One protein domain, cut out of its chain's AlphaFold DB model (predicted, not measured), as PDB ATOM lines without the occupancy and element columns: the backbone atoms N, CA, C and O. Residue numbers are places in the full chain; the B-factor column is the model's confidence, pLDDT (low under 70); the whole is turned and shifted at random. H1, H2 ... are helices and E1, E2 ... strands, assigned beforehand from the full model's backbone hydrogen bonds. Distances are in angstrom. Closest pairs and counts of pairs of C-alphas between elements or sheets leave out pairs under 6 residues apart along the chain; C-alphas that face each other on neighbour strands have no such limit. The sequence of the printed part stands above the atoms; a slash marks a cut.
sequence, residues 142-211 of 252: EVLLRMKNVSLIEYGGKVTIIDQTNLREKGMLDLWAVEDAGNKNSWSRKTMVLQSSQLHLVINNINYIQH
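What this domain is: This is residues 142 to 211 of the 252 residues of the protein "FBA_3 domain-containing protein" of Brassica rapa subsp. pekinensis (UniProt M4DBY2). A strongly twisted wall of four antiparallel strands makes the body, with three short helices near one end of its strands and the link from E3 to E4 at the other end. Two hairpins, E1 with E2 and E3 with E4, stand side by side in the sheet, whose order is E1, E2, E3, E4; from edge to edge the strands' lines turn by 81 degrees. The printed part has 70 residues, with three named helices and four named strands in the order H1, E1, E2, H2, E3, E4, H3; the class is mixed, helices and strands. The whole is only just loose, close to compact, with a radius of gyration of the C-alphas of 13.8 A, and only just elongated, spanning 41 by 27 by 22 A.

Where its parts are: The sheet holds E1, residues 150 to 155, 14.6 A long; E2, residues 158 to 163, 15.3 A; E3, residues 172 to 178, 19.9 A; and E4, residues 187 to 193, 19.5 A. C-alpha 172, where E3 begins, is at (99.206, 152.027, 171.942). H1 has residues 143 to 149 and is 10.1 A long, beginning with C-alpha 143 at (102.775, 135.709, 167.627). H2 is residues 167 to 170, 5.7 A, and H3 is residues 200 to 203, 5.2 A, ending with C-alpha 203 at (89.927, 153.970, 163.066).

How they stand to each other: The inner strands E2 and E3 are antiparallel at 151 degrees, with N 161 and O 176 within hydrogen-bond range at 2.8 A. The hairpin of E3 and edge strand E4 is antiparallel at 159 degrees, with N 192 and O 173 at 2.8 A. The hairpin of E1, the other edge strand, and E2 is antiparallel at 146 degrees, with N 153 and O 160 at 2.9 A. H1 only grazes the sheet, with residues 146 to 149; its closest C-alphas to E2 are those of Asn 149 and Asp 163, 5.9 A apart. H2 only grazes the sheet too, with residues 167 to 170; its closest C-alphas to E3 are those of Leu 167 and Leu 173, 5.5 A apart. H3 is not on the sheet. H2 and H3 only just touch, with 3 pairs of C-alphas within 8 A, the closest being Arg 168 and Val 202 at 6.5 A. H1 is apart from H2 and H3. In H1, 1 of 3 O i to N i+4 pairs and 2 of 4 O i to N i+3 pairs are within hydrogen-bond range; H2 and H3 are too short for an O i to N i+4 pair.

The domain as a whole: The two C-alphas farthest apart are those of Gly 182 and Asn 207, 41.5 A. The printed part has no cut and no long link. Its mean pLDDT is 74.6; residues 143 to 145, 180 to 185 and 201 to 211 are under 70.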
ATOM      1  N   GLU A 142     100.036 136.462 171.069       70.19
ATOM      2  CA  GLU A 142      99.643 135.713 169.873       70.19
ATOM      3  C   GLU A 142     100.552 136.098 168.695       70.19
ATOM      4  O   GLU A 142     100.250 136.984 167.890       70.19
ATOM      5  N   VAL A 143     101.697 135.413 168.591       68.69
ATOM      6  CA  VAL A 143     102.775 135.709 167.627       68.69
ATOM      7  C   VAL A 143     102.268 135.883 166.187       68.69
ATOM      8  O   VAL A 143     102.749 136.760 165.470       68.69
ATOM      9  N   LEU A 144     101.286 135.082 165.758       67.88
ATOM     10  CA  LEU A 144     100.715 135.148 164.406       67.88
ATOM     11  C   LEU A 144      99.894 136.427 164.163       67.88
ATOM     12  O   LEU A 144      99.991 137.006 163.080       67.88
ATOM     13  N   LEU A 145      99.122 136.891 165.154       68.75
ATOM     14  CA  LEU A 145      98.383 138.156 165.068       68.75
ATOM     15  C   LEU A 145      99.342 139.341 165.102       68.75
ATOM     16  O   LEU A 145      99.293 140.201 164.221       68.75
ATOM     17  N   ARG A 146     100.275 139.337 166.061       74.12
ATOM     18  CA  ARG A 146     101.315 140.362 166.176       74.12
ATOM     19  C   ARG A 146     102.103 140.509 164.876       74.12
ATOM     20  O   ARG A 146     102.340 141.624 164.421       74.12
ATOM     21  N   MET A 147     102.415 139.402 164.201       70.44
ATOM     22  CA  MET A 147     103.135 139.451 162.930       70.44
ATOM     23  C   MET A 147     102.374 140.090 161.769       70.44
ATOM     24  O   MET A 147     103.020 140.582 160.843       70.44
ATOM     25  N   LYS A 148     101.042 140.202 161.801       71.56
ATOM     26  CA  LYS A 148     100.333 141.053 160.828       71.56
ATOM     27  C   LYS A 148     100.643 142.537 161.065       71.56
ATOM     28  O   LYS A 148     100.888 143.255 160.099       71.56
ATOM     29  N   ASN A 149     100.780 142.935 162.329       78.94
ATOM     30  CA  ASN A 149     100.828 144.323 162.798       78.94
ATOM     31  C   ASN A 149     102.239 144.887 163.063       78.94
ATOM     32  O   ASN A 149     102.351 146.029 163.507       78.94
ATOM     33  N   VAL A 150     103.311 144.123 162.810       83.50
ATOM     34  CA  VAL A 150     104.692 144.644 162.869       83.50
ATOM     35  C   VAL A 150     105.246 145.033 161.499       83.50
ATOM     36  O   VAL A 150     104.982 144.375 160.483       83.50
ATOM     37  N   SER A 151     106.086 146.062 161.484       85.50
ATOM     38  CA  SER A 151     106.983 146.396 160.372       85.50
ATOM     39  C   SER A 151     108.330 146.910 160.901       85.50
ATOM     40  O   SER A 151     108.531 147.028 162.111       85.50
ATOM     41  N   LEU A 152     109.280 147.151 159.996       87.88
ATOM     42  CA  LEU A 152     110.575 147.752 160.314       87.88
ATOM     43  C   LEU A 152     110.567 149.219 159.875       87.88
ATOM     44  O   LEU A 152     110.222 149.508 158.728       87.88
ATOM     45  N   ILE A 153     111.001 150.113 160.762       87.94
ATOM     46  CA  ILE A 153     111.314 151.517 160.467       87.94
ATOM     47  C   ILE A 153     112.734 151.866 160.930       87.94
ATOM     48  O   ILE A 153     113.302 151.201 161.796       87.94
ATOM     49  N   GLU A 154     113.301 152.919 160.354       89.62
ATOM     50  CA  GLU A 154     114.429 153.621 160.956       89.62
ATOM     51  C   GLU A 154     113.878 154.636 161.966       89.62
ATOM     52  O   GLU A 154     112.942 155.376 161.657       89.62
ATOM     53  N   TYR A 155     114.439 154.669 163.174       86.56
ATOM     54  CA  TYR A 155     114.109 155.667 164.189       86.56
ATOM     55  C   TYR A 155     115.377 156.051 164.956       86.56
ATOM     56  O   TYR A 155     116.029 155.194 165.550       86.56
ATOM     57  N   GLY A 156     115.757 157.332 164.903       85.62
ATOM     58  CA  GLY A 156     116.984 157.834 165.535       85.62
ATOM     59  C   GLY A 156     118.264 157.144 165.040       85.62
ATOM     60  O   GLY A 156     119.128 156.828 165.852       85.62
ATOM     61  N   GLY A 157     118.345 156.821 163.742       85.81
ATOM     62  CA  GLY A 157     119.452 156.057 163.145       85.81
ATOM     63  C   GLY A 157     119.488 154.565 163.509       85.81
ATOM     64  O   GLY A 157     120.369 153.843 163.054       85.81
ATOM     65  N   LYS A 158     118.539 154.069 164.318       88.75
ATOM     66  CA  LYS A 158     118.463 152.661 164.733       88.75
ATOM     67  C   LYS A 158     117.370 151.910 163.983       88.75
ATOM     68  O   LYS A 158     116.255 152.407 163.798       88.75
ATOM     69  N   VAL A 159     117.656 150.653 163.643       91.69
ATOM     70  CA  VAL A 159     116.636 149.697 163.191       91.69
ATOM     71  C   VAL A 159     115.633 149.491 164.314       91.69
ATOM     72  O   VAL A 159     116.005 149.098 165.419       91.69
ATOM     73  N   THR A 160     114.362 149.741 164.018       91.19
ATOM     74  CA  THR A 160     113.290 149.702 165.006       91.19
ATOM     75  C   THR A 160     112.108 148.893 164.485       91.19
ATOM     76  O   THR A 160     111.603 149.136 163.390       91.19
ATOM     77  N   ILE A 161     111.635 147.929 165.277       90.75
ATOM     78  CA  ILE A 161     110.354 147.266 165.025       90.75
ATOM     79  C   ILE A 161     109.251 148.157 165.582       90.75
ATOM     80  O   ILE A 161     109.220 148.430 166.781       90.75
ATOM     81  N   ILE A 162     108.329 148.564 164.718       88.75
ATOM     82  CA  ILE A 162     107.085 149.230 165.098       88.75
ATOM     83  C   ILE A 162     105.986 148.166 165.197       88.75
ATOM     84  O   ILE A 162     105.771 147.399 164.261       88.75
ATOM     85  N   ASP A 163     105.327 148.083 166.351       87.19
ATOM     86  CA  ASP A 163     104.324 147.068 166.691       87.19
ATOM     87  C   ASP A 163     102.974 147.731 166.975       87.19
ATOM     88  O   ASP A 163     102.787 148.417 167.985       87.19
ATOM     89  N   GLN A 164     102.039 147.533 166.047       84.00
ATOM     90  CA  GLN A 164     100.724 148.173 166.030       84.00
ATOM     91  C   GLN A 164      99.620 147.291 166.635       84.00
ATOM     92  O   GLN A 164      98.441 147.621 166.516       84.00
ATOM     93  N   THR A 165      99.965 146.174 167.287       82.75
ATOM     94  CA  THR A 165      98.981 145.194 167.787       82.75
ATOM     95  C   THR A 165      97.950 145.819 168.730       82.75
ATOM     96  O   THR A 165      96.765 145.528 168.626       82.75
ATOM     97  N   ASN A 166      98.381 146.734 169.602       82.88
ATOM     98  CA  ASN A 166      97.511 147.418 170.564       82.88
ATOM     99  C   ASN A 166      97.000 148.789 170.066       82.88
ATOM    100  O   ASN A 166      96.359 149.521 170.825       82.88
ATOM    101  N   LEU A 167      97.258 149.153 168.802       81.12
ATOM    102  CA  LEU A 167      97.011 150.508 168.299       81.12
ATOM    103  C   LEU A 167      95.517 150.820 168.172       81.12
ATOM    104  O   LEU A 167      95.094 151.922 168.508       81.12
ATOM    105  N   ARG A 168      94.714 149.848 167.720       76.06
ATOM    106  CA  ARG A 168      93.257 150.014 167.563       76.06
ATOM    107  C   ARG A 168      92.522 150.035 168.899       76.06
ATOM    108  O   ARG A 168      91.693 150.903 169.126       76.06
ATOM    109  N   GLU A 169      92.813 149.059 169.755       77.94
ATOM    110  CA  GLU A 169      92.047 148.806 170.983       77.94
ATOM    111  C   GLU A 169      92.451 149.722 172.138       77.94
ATOM    112  O   GLU A 169      91.624 150.048 172.984       77.94
ATOM    113  N   LYS A 170      93.731 150.114 172.201       82.75
ATOM    114  CA  LYS A 170      94.316 150.814 173.358       82.75
ATOM    115  C   LYS A 170      94.985 152.135 172.979       82.75
ATOM    116  O   LYS A 170      95.512 152.811 173.855       82.75
ATOM    117  N   GLY A 171      95.025 152.489 171.690       81.81
ATOM    118  CA  GLY A 171      95.787 153.643 171.205       81.81
ATOM    119  C   GLY A 171      97.303 153.489 171.356       81.81
ATOM    120  O   GLY A 171      98.015 154.488 171.315       81.81
ATOM    121  N   MET A 172      97.807 152.268 171.579       85.75
ATOM    122  CA  MET A 172      99.206 152.027 171.942       85.75
ATOM    123  C   MET A 172     100.023 151.486 170.774       85.75
ATOM    124  O   MET A 172      99.665 150.490 170.146       85.75
ATOM    125  N   LEU A 173     101.166 152.119 170.551       86.62
ATOM    126  CA  LEU A 173     102.196 151.718 169.608       86.62
ATOM    127  C   LEU A 173     103.465 151.388 170.387       86.62
ATOM    128  O   LEU A 173     103.870 152.161 171.249       86.62
ATOM    129  N   ASP A 174     104.136 150.289 170.066       88.69
ATOM    130  CA  ASP A 174     105.440 149.991 170.657       88.69
ATOM    131  C   ASP A 174     106.555 150.068 169.622       88.69
ATOM    132  O   ASP A 174     106.449 149.519 168.527       88.69
ATOM    133  N   LEU A 175     107.642 150.725 170.011       91.06
ATOM    134  CA  LEU A 175     108.892 150.802 169.275       91.06
ATOM    135  C   LEU A 175     109.921 149.925 169.989       91.06
ATOM    136  O   LEU A 175     110.167 150.112 171.181       91.06
ATOM    137  N   TRP A 176     110.519 148.981 169.265       91.88
ATOM    138  CA  TRP A 176     111.629 148.159 169.745       91.88
ATOM    139  C   TRP A 176     112.874 148.473 168.921       91.88
ATOM    140  O   TRP A 176     112.968 148.010 167.784       91.88
ATOM    141  N   ALA A 177     113.796 149.272 169.452       92.12
ATOM    142  CA  ALA A 177     115.026 149.644 168.755       92.12
ATOM    143  C   ALA A 177     116.153 148.655 169.079       92.12
ATOM    144  O   ALA A 177     116.259 148.186 170.214       92.12
ATOM    145  N   VAL A 178     116.992 148.335 168.092       90.50
ATOM    146  CA  VAL A 178     118.200 147.522 168.304       90.50
ATOM    147  C   VAL A 178     119.279 148.384 168.962       90.50
ATOM    148  O   VAL A 178     119.627 149.438 168.435       90.50
ATOM    149  N   GLU A 179     119.810 147.933 170.097       82.12
ATOM    150  CA  GLU A 179     120.849 148.635 170.866       82.12
ATOM    151  C   GLU A 179     122.259 148.114 170.555       82.12
ATOM    152  O   GLU A 179     123.124 148.882 170.148       82.12
ATOM    153  N   ASP A 180     122.478 146.803 170.685       68.56
ATOM    154  CA  ASP A 180     123.716 146.134 170.275       68.56
ATOM    155  C   ASP A 180     123.401 144.698 169.828       68.56
ATOM    156  O   ASP A 180     122.776 143.922 170.552       68.56
ATOM    157  N   ALA A 181     123.837 144.337 168.622       54.44
ATOM    158  CA  ALA A 181     123.613 143.026 168.019       54.44
ATOM    159  C   ALA A 181     124.448 141.891 168.649       54.44
ATOM    160  O   ALA A 181     124.298 140.741 168.241       54.44
ATOM    161  N   GLY A 182     125.345 142.192 169.594       53.16
ATOM    162  CA  GLY A 182     126.238 141.217 170.225       53.16
ATOM    163  C   GLY A 182     125.707 140.494 171.471       53.16
ATOM    164  O   GLY A 182     126.425 139.649 172.002       53.16
ATOM    165  N   ASN A 183     124.511 140.811 171.990       49.22
ATOM    166  CA  ASN A 183     124.096 140.334 173.320       49.22
ATOM    167  C   ASN A 183     122.598 139.976 173.444       49.22
ATOM    168  O   ASN A 183     121.765 140.424 172.660       49.22
ATOM    169  N   LYS A 184     122.231 139.176 174.461       51.00
ATOM    170  CA  LYS A 184     120.856 138.654 174.662       51.00
ATOM    171  C   LYS A 184     119.787 139.729 174.920       51.00
ATOM    172  O   LYS A 184     118.617 139.469 174.656       51.00
ATOM    173  N   ASN A 185     120.182 140.915 175.387       58.31
ATOM    174  CA  ASN A 185     119.300 142.064 175.639       58.31
ATOM    175  C   ASN A 185     119.504 143.172 174.588       58.31
ATOM    176  O   ASN A 185     119.642 144.346 174.915       58.31
ATOM    177  N   SER A 186     119.540 142.794 173.316       82.19
ATOM    178  CA  SER A 186     119.810 143.658 172.156       82.19
ATOM    179  C   SER A 186     118.716 144.677 171.804       82.19
ATOM    180  O   SER A 186     118.819 145.328 170.767       82.19
ATOM    181  N   TRP A 187     117.677 144.831 172.632       89.62
ATOM    182  CA  TRP A 187     116.492 145.638 172.327       89.62
ATOM    183  C   TRP A 187     116.123 146.599 173.458       89.62
ATOM    184  O   TRP A 187     115.956 146.175 174.602       89.62
ATOM    185  N   SER A 188     115.872 147.864 173.118       90.06
ATOM    186  CA  SER A 188     115.176 148.825 173.979       90.06
ATOM    187  C   SER A 188     113.713 148.962 173.542       90.06
ATOM    188  O   SER A 188     113.407 148.920 172.351       90.06
ATOM    189  N   ARG A 189     112.781 149.100 174.497       90.62
ATOM    190  CA  ARG A 189     111.342 149.285 174.228       90.62
ATOM    191  C   ARG A 189     110.895 150.685 174.633       90.62
ATOM    192  O   ARG A 189     111.125 151.096 175.767       90.62
ATOM    193  N   LYS A 190     110.155 151.359 173.754       90.75
ATOM    194  CA  LYS A 190     109.420 152.594 174.049       90.75
ATOM    195  C   LYS A 190     107.959 152.431 173.636       90.75
ATOM    196  O   LYS A 190     107.675 152.189 172.466       90.75
ATOM    197  N   THR A 191     107.036 152.588 174.582       90.12
ATOM    198  CA  THR A 191     105.598 152.647 174.287       90.12
ATOM    199  C   THR A 191     105.207 154.090 173.987       90.12
ATOM    200  O   THR A 191     105.495 154.992 174.770       90.12
ATOM    201  N   MET A 192     104.524 154.309 172.870       86.94
ATOM    202  CA  MET A 192     103.817 155.544 172.555       86.94
ATOM    203  C   MET A 192     102.318 155.325 172.752       86.94
ATOM    204  O   MET A 192     101.773 154.305 172.332       86.94
ATOM    205  N   VAL A 193     101.649 156.295 173.369       88.56
ATOM    206  CA  VAL A 193     100.198 156.286 173.576       88.56
ATOM    207  C   VAL A 193      99.615 157.470 172.817       88.56
ATOM    208  O   VAL A 193     100.053 158.604 173.012       88.56
ATOM    209  N   LEU A 194      98.659 157.208 171.931       82.25
ATOM    210  CA  LEU A 194      97.904 158.251 171.246       82.25
ATOM    211  C   LEU A 194      96.968 158.956 172.229       82.25
ATOM    212  O   LEU A 194      96.326 158.318 173.063       82.25
ATOM    213  N   GLN A 195      96.845 160.274 172.088       80.81
ATOM    214  CA  GLN A 195      95.813 161.048 172.778       80.81
ATOM    215  C   GLN A 195      94.425 160.567 172.333       80.81
ATOM    216  O   GLN A 195      94.239 160.202 171.170       80.81
ATOM    217  N   SER A 196      93.413 160.640 173.203       77.06
ATOM    218  CA  SER A 196      92.032 160.258 172.847       77.06
ATOM    219  C   SER A 196      91.516 161.013 171.613       77.06
ATOM    220  O   SER A 196      90.826 160.443 170.771       77.06
ATOM    221  N   SER A 197      91.927 162.276 171.454       77.62
ATOM    222  CA  SER A 197      91.639 163.112 170.283       77.62
ATOM    223  C   SER A 197      92.270 162.606 168.979       77.62
ATOM    224  O   SER A 197      91.785 162.958 167.910       77.62
ATOM    225  N   GLN A 198      93.305 161.765 169.030       73.56
ATOM    226  CA  GLN A 198      94.019 161.216 167.868       73.56
ATOM    227  C   GLN A 198      93.510 159.829 167.440       73.56
ATOM    228  O   GLN A 198      93.806 159.396 166.328       73.56
ATOM    229  N   LEU A 199      92.722 159.128 168.266       70.06
ATOM    230  CA  LEU A 199      92.263 157.756 167.980       70.06
ATOM    231  C   LEU A 199      91.448 157.641 166.680       70.06
ATOM    232  O   LEU A 199      91.532 156.631 165.979       70.06
ATOM    233  N   HIS A 200      90.719 158.695 166.303       72.38
ATOM    234  CA  HIS A 200      89.959 158.746 165.048       72.38
ATOM    235  C   HIS A 200      90.846 158.584 163.793       72.38
ATOM    236  O   HIS A 200      90.389 158.047 162.783       72.38
ATOM    237  N   LEU A 201      92.128 158.977 163.869       68.94
ATOM    238  CA  LEU A 201      93.112 158.814 162.792       68.94
ATOM    239  C   LEU A 201      93.489 157.343 162.563       68.94
ATOM    240  O   LEU A 201      93.878 156.971 161.458       68.94
ATOM    241  N   VAL A 202      93.370 156.493 163.587       66.62
ATOM    242  CA  VAL A 202      93.593 155.046 163.455       66.62
ATOM    243  C   VAL A 202      92.365 154.396 162.823       66.62
ATOM    244  O   VAL A 202      92.490 153.685 161.830       66.62
ATOM    245  N   ILE A 203      91.183 154.669 163.382       56.56
ATOM    246  CA  ILE A 203      89.927 153.970 163.066       56.56
ATOM    247  C   ILE A 203      89.535 154.132 161.587       56.56
ATOM    248  O   ILE A 203      89.181 153.151 160.934       56.56
ATOM    249  N   ASN A 204      89.661 155.339 161.027       48.78
ATOM    250  CA  ASN A 204      89.167 155.640 159.678       48.78
ATOM    251  C   ASN A 204      90.055 155.110 158.531       48.78
ATOM    252  O   ASN A 204      89.577 154.967 157.408       48.78
ATOM    253  N   ASN A 205      91.328 154.790 158.786       47.28
ATOM    254  CA  ASN A 205      92.292 154.399 157.743       47.28
ATOM    255  C   ASN A 205      92.264 152.899 157.379       47.28
ATOM    256  O   ASN A 205      93.045 152.436 156.549       47.28
ATOM    257  N   ILE A 206      91.384 152.120 158.006       45.91
ATOM    258  CA  ILE A 206      91.426 150.652 157.983       45.91
ATOM    259  C   ILE A 206      90.541 150.022 156.902       45.91
ATOM    260  O   ILE A 206      90.884 148.951 156.402       45.91
ATOM    261  N   ASN A 207      89.463 150.691 156.482       30.62
ATOM    262  CA  ASN A 207      88.513 150.169 155.486       30.62
ATOM    263  C   ASN A 207      89.109 150.003 154.069       30.62
ATOM    264  O   ASN A 207      88.417 149.538 153.170       30.62
ATOM    265  N   TYR A 208      90.383 150.362 153.873       34.38
ATOM    266  CA  TYR A 208      91.098 150.276 152.596       34.38
ATOM    267  C   TYR A 208      92.274 149.280 152.588       34.38
ATOM    268  O   TYR A 208      92.833 149.022 151.527       34.38
ATOM    269  N   ILE A 209      92.644 148.664 153.723       33.09
ATOM    270  CA  ILE A 209      93.768 147.701 153.792       33.09
ATOM    271  C   ILE A 209      93.257 146.252 153.683       33.09
ATOM    272  O   ILE A 209      93.599 145.383 154.484       33.09
ATOM    273  N   GLN A 210      92.409 145.994 152.682       26.03
ATOM    274  CA  GLN A 210      91.946 144.647 152.322       26.03
ATOM    275  C   GLN A 210      92.150 144.347 150.828       26.03
ATOM    276  O   GLN A 210      91.326 143.704 150.190       26.03
ATOM    277  N   HIS A 211      93.282 144.781 150.275       28.30
ATOM    278  CA  HIS A 211      93.819 144.227 149.035       28.30
ATOM    279  C   HIS A 211      95.330 144.034 149.155       28.30
ATOM    280  O   HIS A 211      96.062 144.941 149.551       28.30
TER     281      HIS A 211